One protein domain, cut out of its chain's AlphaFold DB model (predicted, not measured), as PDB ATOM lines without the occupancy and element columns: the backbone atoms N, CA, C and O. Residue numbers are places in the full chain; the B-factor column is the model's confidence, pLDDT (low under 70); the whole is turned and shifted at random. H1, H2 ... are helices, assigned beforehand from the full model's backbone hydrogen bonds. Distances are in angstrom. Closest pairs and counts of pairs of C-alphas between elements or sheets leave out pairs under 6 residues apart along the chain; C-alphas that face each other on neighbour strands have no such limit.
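AT A GLANCE: This is residues 83 to 99 and 111 to 155 of the 405 residues of the protein "Methyltransferase" of Blastocatellia bacterium (UniProt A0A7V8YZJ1). The model shows little regular structure: two short helices, H1 and H2, pack side by side as a small head at one end, and residues 111 to 143, with no named element, make a long looping arm that reaches far from them. The printed part has 62 residues, with H1 and then H2 along the chain and no named strand. Its class is all helix, though the named elements hold only 13 of the 62 residues. The whole is loose, with a radius of gyration of the C-alphas of 14.9 A, and elongated, spanning 38 by 24 by 19 A.

HOW THE PARTS SIT: H1, residues 85 to 92, and H2, residues 144 to 148, touch, with 9 pairs of C-alphas within 8 A. Their closest C-alphas, those of Gly 86 and Ala 146, are 4.2 A apart. In H1 and H2 every O i to N i+4 pair is within hydrogen-bond range.

IN THESE COORDINATES: H1 begins at C-alpha 85 (-47.522, 35.331, 6.246) and measures 10.4 A from first to last C-alpha. H2 measures 6.3 A and ends at C-alpha 148 (-53.047, 39.989, 12.841).

THE WHOLE: The two C-alphas farthest apart, those of Lys 93 and Asn 128, are 40.7 A apart. Residues 100 to 110 are not printed, and C-alphas 99 and 111 are 18.8 A apart across this cut, which falls in the link from H1 to H2. Mean pLDDT of the printed part is 70.7; residues 98 to 99 and 111 to 138 are under 70.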
ATOM      1  N   LEU A  83     -44.592  29.454   3.764       78.81
ATOM      2  CA  LEU A  83     -44.426  30.904   3.798       78.81
ATOM      3  C   LEU A  83     -44.961  31.415   5.141       78.81
ATOM      4  O   LEU A  83     -46.075  31.062   5.517       78.81
ATOM      5  N   ASP A  84     -44.170  32.211   5.855       81.31
ATOM      6  CA  ASP A  84     -44.617  32.950   7.041       81.31
ATOM      7  C   ASP A  84     -45.339  34.219   6.568       81.31
ATOM      8  O   ASP A  84     -44.719  35.105   5.966       81.31
ATOM      9  N   VAL A  85     -46.657  34.269   6.781       86.38
ATOM     10  CA  VAL A  85     -47.522  35.331   6.246       86.38
ATOM     11  C   VAL A  85     -47.183  36.677   6.885       86.38
ATOM     12  O   VAL A  85     -47.032  37.669   6.173       86.38
ATOM     13  N   GLY A  86     -46.962  36.712   8.201       86.62
ATOM     14  CA  GLY A  86     -46.566  37.932   8.901       86.62
ATOM     15  C   GLY A  86     -45.250  38.505   8.366       86.62
ATOM     16  O   GLY A  86     -45.158  39.706   8.102       86.62
ATOM     17  N   LYS A  87     -44.230  37.659   8.146       85.00
ATOM     18  CA  LYS A  87     -42.954  38.090   7.539       85.00
ATOM     19  C   LYS A  87     -43.139  38.617   6.119       85.00
ATOM     20  O   LYS A  87     -42.448  39.560   5.731       85.00
ATOM     21  N   ALA A  88     -44.020  37.999   5.334       86.81
ATOM     22  CA  ALA A  88     -44.307  38.430   3.971       86.81
ATOM     23  C   ALA A  88     -45.002  39.802   3.940       86.81
ATOM     24  O   ALA A  88     -44.602  40.655   3.149       86.81
ATOM     25  N   ILE A  89     -45.965  40.039   4.837       90.12
ATOM     26  CA  ILE A  89     -46.668  41.323   4.977       90.12
ATOM     27  C   ILE A  89     -45.703  42.435   5.390       90.12
ATOM     28  O   ILE A  89     -45.652  43.471   4.729       90.12
ATOM     29  N   ASP A  90     -44.887  42.213   6.426       89.75
ATOM     30  CA  ASP A  90     -43.903  43.213   6.856       89.75
ATOM     31  C   ASP A  90     -42.916  43.538   5.727       89.75
ATOM     32  O   ASP A  90     -42.637  44.707   5.468       89.75
ATOM     33  N   ARG A  91     -42.451  42.522   4.983       88.06
ATOM     34  CA  ARG A  91     -41.588  42.726   3.810       88.06
ATOM     35  C   ARG A  91     -42.278  43.549   2.723       88.06
ATOM     36  O   ARG A  91     -41.656  44.461   2.187       88.06
ATOM     37  N   MET A  92     -43.529  43.230   2.395       91.75
ATOM     38  CA  MET A  92     -44.326  43.953   1.398       91.75
ATOM     39  C   MET A  92     -44.506  45.427   1.783       91.75
ATOM     40  O   MET A  92     -44.438  46.297   0.923       91.75
ATOM     41  N   LYS A  93     -44.671  45.710   3.078       90.38
ATOM     42  CA  LYS A  93     -44.795  47.068   3.625       90.38
ATOM     43  C   LYS A  93     -43.456  47.779   3.860       90.38
ATOM     44  O   LYS A  93     -43.439  48.889   4.381       90.38
ATOM     45  N   GLY A  94     -42.330  47.150   3.520       86.31
ATOM     46  CA  GLY A  94     -40.994  47.705   3.747       86.31
ATOM     47  C   GLY A  94     -40.545  47.723   5.215       86.31
ATOM     48  O   GLY A  94     -39.485  48.275   5.518       86.31
ATOM     49  N   ALA A  95     -41.296  47.104   6.130       85.38
ATOM     50  CA  ALA A  95     -40.927  46.982   7.533       85.38
ATOM     51  C   ALA A  95     -39.776  45.975   7.694       85.38
ATOM     52  O   ALA A  95     -39.866  44.802   7.317       85.38
ATOM     53  N   LYS A  96     -38.660  46.432   8.267       78.75
ATOM     54  CA  LYS A  96     -37.466  45.605   8.477       78.75
ATOM     55  C   LYS A  96     -37.488  44.997   9.874       78.75
ATOM     56  O   LYS A  96     -37.149  45.662  10.849       78.75
ATOM     57  N   ARG A  97     -37.851  43.714   9.966       78.56
ATOM     58  CA  ARG A  97     -37.635  42.925  11.191       78.56
ATOM     59  C   ARG A  97     -36.144  42.845  11.500       78.56
ATOM     60  O   ARG A  97     -35.326  42.805  10.576       78.56
ATOM     61  N   LYS A  98     -35.791  42.789  12.787       69.81
ATOM     62  CA  LYS A  98     -34.401  42.577  13.202       69.81
ATOM     63  C   LYS A  98     -33.875  41.295  12.556       69.81
ATOM     64  O   LYS A  98     -34.514  40.242  12.620       69.81
ATOM     65  N   SER A  99     -32.730  41.393  11.888       58.03
ATOM     66  CA  SER A  99     -32.071  40.231  11.309       58.03
ATOM     67  C   SER A  99     -31.537  39.348  12.432       58.03
ATOM     68  O   SER A  99     -31.078  39.812  13.472       58.03
ATOM     69  N   VAL A 111     -21.822  24.744  12.478       38.12
ATOM     70  CA  VAL A 111     -21.712  24.799  13.937       38.12
ATOM     71  C   VAL A 111     -22.783  23.898  14.536       38.12
ATOM     72  O   VAL A 111     -23.971  24.220  14.489       38.12
ATOM     73  N   ASP A 112     -22.349  22.761  15.073       41.19
ATOM     74  CA  ASP A 112     -23.176  21.888  15.894       41.19
ATOM     75  C   ASP A 112     -23.683  22.684  17.105       41.19
ATOM     76  O   ASP A 112     -22.902  23.191  17.917       41.19
ATOM     77  N   PHE A 113     -25.004  22.843  17.212       41.91
ATOM     78  CA  PHE A 113     -25.626  23.553  18.328       41.91
ATOM     79  C   PHE A 113     -25.328  22.876  19.673       41.91
ATOM     80  O   PHE A 113     -25.341  23.561  20.692       41.91
ATOM     81  N   ARG A 114     -24.983  21.578  19.673       44.59
ATOM     82  CA  ARG A 114     -24.630  20.806  20.874       44.59
ATOM     83  C   ARG A 114     -23.251  21.144  21.448       44.59
ATOM     84  O   ARG A 114     -22.982  20.802  22.592       44.59
ATOM     85  N   MET A 115     -22.378  21.821  20.692       44.84
ATOM     86  CA  MET A 115     -21.011  22.152  21.133       44.84
ATOM     87  C   MET A 115     -20.861  23.551  21.739       44.84
ATOM     88  O   MET A 115     -19.788  23.902  22.236       44.84
ATOM     89  N   ARG A 116     -21.899  24.391  21.702       57.19
ATOM     90  CA  ARG A 116     -21.808  25.737  22.278       57.19
ATOM     91  C   ARG A 116     -22.098  25.691  23.768       57.19
ATOM     92  O   ARG A 116     -23.122  25.170  24.180       57.19
ATOM     93  N   LYS A 117     -21.216  26.306  24.562       58.34
ATOM     94  CA  LYS A 117     -21.441  26.490  26.001       58.34
ATOM     95  C   LYS A 117     -22.450  27.598  26.290       58.34
ATOM     96  O   LYS A 117     -23.187  27.458  27.251       58.34
ATOM     97  N   ASN A 118     -22.549  28.625  25.430       64.94
ATOM     98  CA  ASN A 118     -23.381  29.817  25.653       64.94
ATOM     99  C   ASN A 118     -24.274  30.167  24.446       64.94
ATOM    100  O   ASN A 118     -23.896  29.958  23.289       64.94
ATOM    101  N   CYS A 119     -25.443  30.756  24.707       59.41
ATOM    102  CA  CYS A 119     -26.362  31.248  23.683       59.41
ATOM    103  C   CYS A 119     -25.819  32.498  22.971       59.41
ATOM    104  O   CYS A 119     -25.393  33.453  23.611       59.41
ATOM    105  N   LEU A 120     -25.929  32.532  21.639       55.88
ATOM    106  CA  LEU A 120     -25.512  33.669  20.802       55.88
ATOM    107  C   LEU A 120     -26.344  34.946  20.990       55.88
ATOM    108  O   LEU A 120     -25.916  36.008  20.552       55.88
ATOM    109  N   ILE A 121     -27.547  34.831  21.553       56.28
ATOM    110  CA  ILE A 121     -28.467  35.962  21.728       56.28
ATOM    111  C   ILE A 121     -28.303  36.563  23.128       56.28
ATOM    112  O   ILE A 121     -28.151  37.769  23.255       56.28
ATOM    113  N   CYS A 122     -28.320  35.730  24.177       60.34
ATOM    114  CA  CYS A 122     -28.285  36.198  25.570       60.34
ATOM    115  C   CYS A 122     -26.906  36.089  26.244       60.34
ATOM    116  O   CYS A 122     -26.760  36.536  27.377       60.34
ATOM    117  N   GLY A 123     -25.930  35.407  25.637       61.31
ATOM    118  CA  GLY A 123     -24.630  35.114  26.255       61.31
ATOM    119  C   GLY A 123     -24.665  34.110  27.419       61.31
ATOM    120  O   GLY A 123     -23.605  33.697  27.883       61.31
ATOM    121  N   LYS A 124     -25.851  33.683  27.884       63.84
ATOM    122  CA  LYS A 124     -26.001  32.756  29.020       63.84
ATOM    123  C   LYS A 124     -25.589  31.328  28.652       63.84
ATOM    124  O   LYS A 124     -25.834  30.919  27.510       63.84
ATOM    125  N   PRO A 125     -25.017  30.566  29.600       60.06
ATOM    126  CA  PRO A 125     -24.685  29.165  29.392       60.06
ATOM    127  C   PRO A 125     -25.933  28.300  29.152       60.06
ATOM    128  O   PRO A 125     -26.992  28.561  29.725       60.06
ATOM    129  N   PHE A 126     -25.811  27.275  28.307       57.94
ATOM    130  CA  PHE A 126     -26.825  26.230  28.147       57.94
ATOM    131  C   PHE A 126     -26.789  25.327  29.387       57.94
ATOM    132  O   PHE A 126     -25.864  24.533  29.547       57.94
ATOM    133  N   PHE A 127     -27.773  25.447  30.277       47.22
ATOM    134  CA  PHE A 127     -27.973  24.480  31.360       47.22
ATOM    135  C   PHE A 127     -28.863  23.341  30.836       47.22
ATOM    136  O   PHE A 127     -29.917  23.606  30.269       47.22
ATOM    137  N   ASN A 128     -28.431  22.081  30.986       46.41
ATOM    138  CA  ASN A 128     -29.184  20.871  30.597       46.41
ATOM    139  C   ASN A 128     -29.669  20.795  29.131       46.41
ATOM    140  O   ASN A 128     -30.739  20.268  28.868       46.41
ATOM    141  N   GLN A 129     -28.883  21.280  28.161       50.28
ATOM    142  CA  GLN A 129     -29.252  21.303  26.725       50.28
ATOM    143  C   GLN A 129     -30.481  22.166  26.374       50.28
ATOM    144  O   GLN A 129     -30.794  22.319  25.191       50.28
ATOM    145  N   ASP A 130     -31.102  22.830  27.348       47.97
ATOM    146  CA  ASP A 130     -32.165  23.792  27.100       47.97
ATOM    147  C   ASP A 130     -31.566  25.149  26.722       47.97
ATOM    148  O   ASP A 130     -30.835  25.803  27.473       47.97
ATOM    149  N   CYS A 131     -31.867  25.589  25.501       53.62
ATOM    150  CA  CYS A 131     -31.551  26.941  25.063       53.62
ATOM    151  C   CYS A 131     -32.244  27.963  25.972       53.62
ATOM    152  O   CYS A 131     -33.427  27.807  26.286       53.62
ATOM    153  N   CYS A 132     -31.547  29.048  26.351       52.59
ATOM    154  CA  CYS A 132     -32.219  30.187  26.984       52.59
ATOM    155  C   CYS A 132     -33.383  30.606  26.064       52.59
ATOM    156  O   CYS A 132     -33.181  30.737  24.855       52.59
ATOM    157  N   LYS A 133     -34.602  30.754  26.610       57.75
ATOM    158  CA  LYS A 133     -35.842  31.119  25.887       57.75
ATOM    159  C   LYS A 133     -35.785  32.556  25.339       57.75
ATOM    160  O   LYS A 133     -36.652  33.377  25.624       57.75
ATOM    161  N   CYS A 134     -34.731  32.901  24.608       58.69
ATOM    162  CA  CYS A 134     -34.574  34.198  23.986       58.69
ATOM    163  C   CYS A 134     -35.717  34.437  23.008       58.69
ATOM    164  O   CYS A 134     -35.985  33.563  22.172       58.69
ATOM    165  N   PRO A 135     -36.357  35.613  23.065       56.62
ATOM    166  CA  PRO A 135     -37.358  35.970  22.084       56.62
ATOM    167  C   PRO A 135     -36.717  35.957  20.696       56.62
ATOM    168  O   PRO A 135     -35.637  36.512  20.475       56.62
ATOM    169  N   ARG A 136     -37.376  35.288  19.747       62.94
ATOM    170  CA  ARG A 136     -36.972  35.330  18.344       62.94
ATOM    171  C   ARG A 136     -37.382  36.676  17.767       62.94
ATOM    172  O   ARG A 136     -38.476  36.809  17.231       62.94
ATOM    173  N   GLU A 137     -36.512  37.672  17.913       68.50
ATOM    174  CA  GLU A 137     -36.777  39.045  17.465       68.50
ATOM    175  C   GLU A 137     -37.083  39.130  15.959       68.50
ATOM    176  O   GLU A 137     -37.840  39.996  15.531       68.50
ATOM    177  N   ASP A 138     -36.579  38.185  15.158       67.31
ATOM    178  CA  ASP A 138     -36.886  38.070  13.728       67.31
ATOM    179  C   ASP A 138     -38.318  37.572  13.441       67.31
ATOM    180  O   ASP A 138     -38.819  37.712  12.321       67.31
ATOM    181  N   LEU A 139     -38.986  36.969  14.429       71.81
ATOM    182  CA  LEU A 139     -40.372  36.500  14.344       71.81
ATOM    183  C   LEU A 139     -41.383  37.529  14.854       71.81
ATOM    184  O   LEU A 139     -42.572  37.347  14.615       71.81
ATOM    185  N   ILE A 140     -40.940  38.607  15.505       82.31
ATOM    186  CA  ILE A 140     -41.847  39.620  16.050       82.31
ATOM    187  C   ILE A 140     -42.414  40.463  14.889       82.31
ATOM    188  O   ILE A 140     -41.635  41.053  14.137       82.31
ATOM    189  N   PRO A 141     -43.747  40.505  14.704       84.69
ATOM    190  CA  PRO A 141     -44.382  41.326  13.674       84.69
ATOM    191  C   PRO A 141     -44.305  42.824  13.994       84.69
ATOM    192  O   PRO A 141     -44.404  43.215  15.158       84.69
ATOM    193  N   ILE A 142     -44.150  43.657  12.959       87.75
ATOM    194  CA  ILE A 142     -44.040  45.120  13.103       87.75
ATOM    195  C   ILE A 142     -45.369  45.803  12.780       87.75
ATOM    196  O   ILE A 142     -45.913  46.516  13.623       87.75
ATOM    197  N   SER A 143     -45.883  45.593  11.565       88.69
ATOM    198  CA  SER A 143     -47.145  46.191  11.116       88.69
ATOM    199  C   SER A 143     -48.352  45.562  11.812       88.69
ATOM    200  O   SER A 143     -48.308  44.397  12.213       88.69
ATOM    201  N   ASP A 144     -49.445  46.314  11.949       91.19
ATOM    202  CA  ASP A 144     -50.662  45.819  12.606       91.19
ATOM    203  C   ASP A 144     -51.289  44.646  11.842       91.19
ATOM    204  O   ASP A 144     -51.742  43.673  12.442       91.19
ATOM    205  N   GLU A 145     -51.184  44.648  10.516       91.25
ATOM    206  CA  GLU A 145     -51.592  43.526   9.678       91.25
ATOM    207  C   GLU A 145     -50.669  42.318   9.873       91.25
ATOM    208  O   GLU A 145     -51.143  41.189   9.969       91.25
ATOM    209  N   ALA A 146     -49.353  42.508  10.013       89.31
ATOM    210  CA  ALA A 146     -48.465  41.392  10.335       89.31
ATOM    211  C   ALA A 146     -48.715  40.830  11.743       89.31
ATOM    212  O   ALA A 146     -48.507  39.634  11.950       89.31
ATOM    213  N   LYS A 147     -49.162  41.660  12.701       89.50
ATOM    214  CA  LYS A 147     -49.598  41.199  14.031       89.50
ATOM    215  C   LYS A 147     -50.850  40.337  13.916       89.50
ATOM    216  O   LYS A 147     -50.880  39.267  14.519       89.50
ATOM    217  N   GLN A 148     -51.828  40.758  13.110       90.75
ATOM    218  CA  GLN A 148     -53.047  39.989  12.841       90.75
ATOM    219  C   GLN A 148     -52.735  38.600  12.262       90.75
ATOM    220  O   GLN A 148     -53.327  37.611  12.685       90.75
ATOM    221  N   TRP A 149     -51.780  38.514  11.333       87.94
ATOM    222  CA  TRP A 149     -51.402  37.267  10.657       87.94
ATOM    223  C   TRP A 149     -50.164  36.586  11.259       87.94
ATOM    224  O   TRP A 149     -49.510  35.761  10.611       87.94
ATOM    225  N   ASN A 150     -49.814  36.913  12.503       82.94
ATOM    226  CA  ASN A 150     -48.657  36.325  13.161       82.94
ATOM    227  C   ASN A 150     -48.879  34.832  13.442       82.94
ATOM    228  O   ASN A 150     -49.910  34.437  13.979       82.94
ATOM    229  N   GLY A 151     -47.901  33.995  13.090       73.31
ATOM    230  CA  GLY A 151     -47.998  32.537  13.233       73.31
ATOM    231  C   GLY A 151     -48.773  31.825  12.117       73.31
ATOM    232  O   GLY A 151     -48.770  30.595  12.085       73.31
ATOM    233  N   PHE A 152     -49.379  32.554  11.173       82.25
ATOM    234  CA  PHE A 152     -50.055  31.957  10.021       82.25
ATOM    235  C   PHE A 152     -49.050  31.521   8.950       82.25
ATOM    236  O   PHE A 152     -48.097  32.233   8.614       82.25
ATOM    237  N   GLY A 153     -49.302  30.339   8.387       82.12
ATOM    238  CA  GLY A 153     -48.534  29.753   7.297       82.12
ATOM    239  C   GLY A 153     -49.420  29.307   6.137       82.12
ATOM    240  O   GLY A 153     -50.635  29.214   6.270       82.12
ATOM    241  N   THR A 154     -48.807  29.007   4.994       81.50
ATOM    242  CA  THR A 154     -49.497  28.559   3.774       81.50
ATOM    243  C   THR A 154     -49.390  27.056   3.517       81.50
ATOM    244  O   THR A 154     -49.957  26.555   2.549       81.50
ATOM    245  N   ALA A 155     -48.642  26.315   4.341       75.31
ATOM    246  CA  ALA A 155     -48.415  24.892   4.125       75.31
ATOM    247  C   ALA A 155     -48.235  24.110   5.429       75.31
ATOM    248  O   ALA A 155     -47.513  24.526   6.332       75.31
TER     249      ALA A 155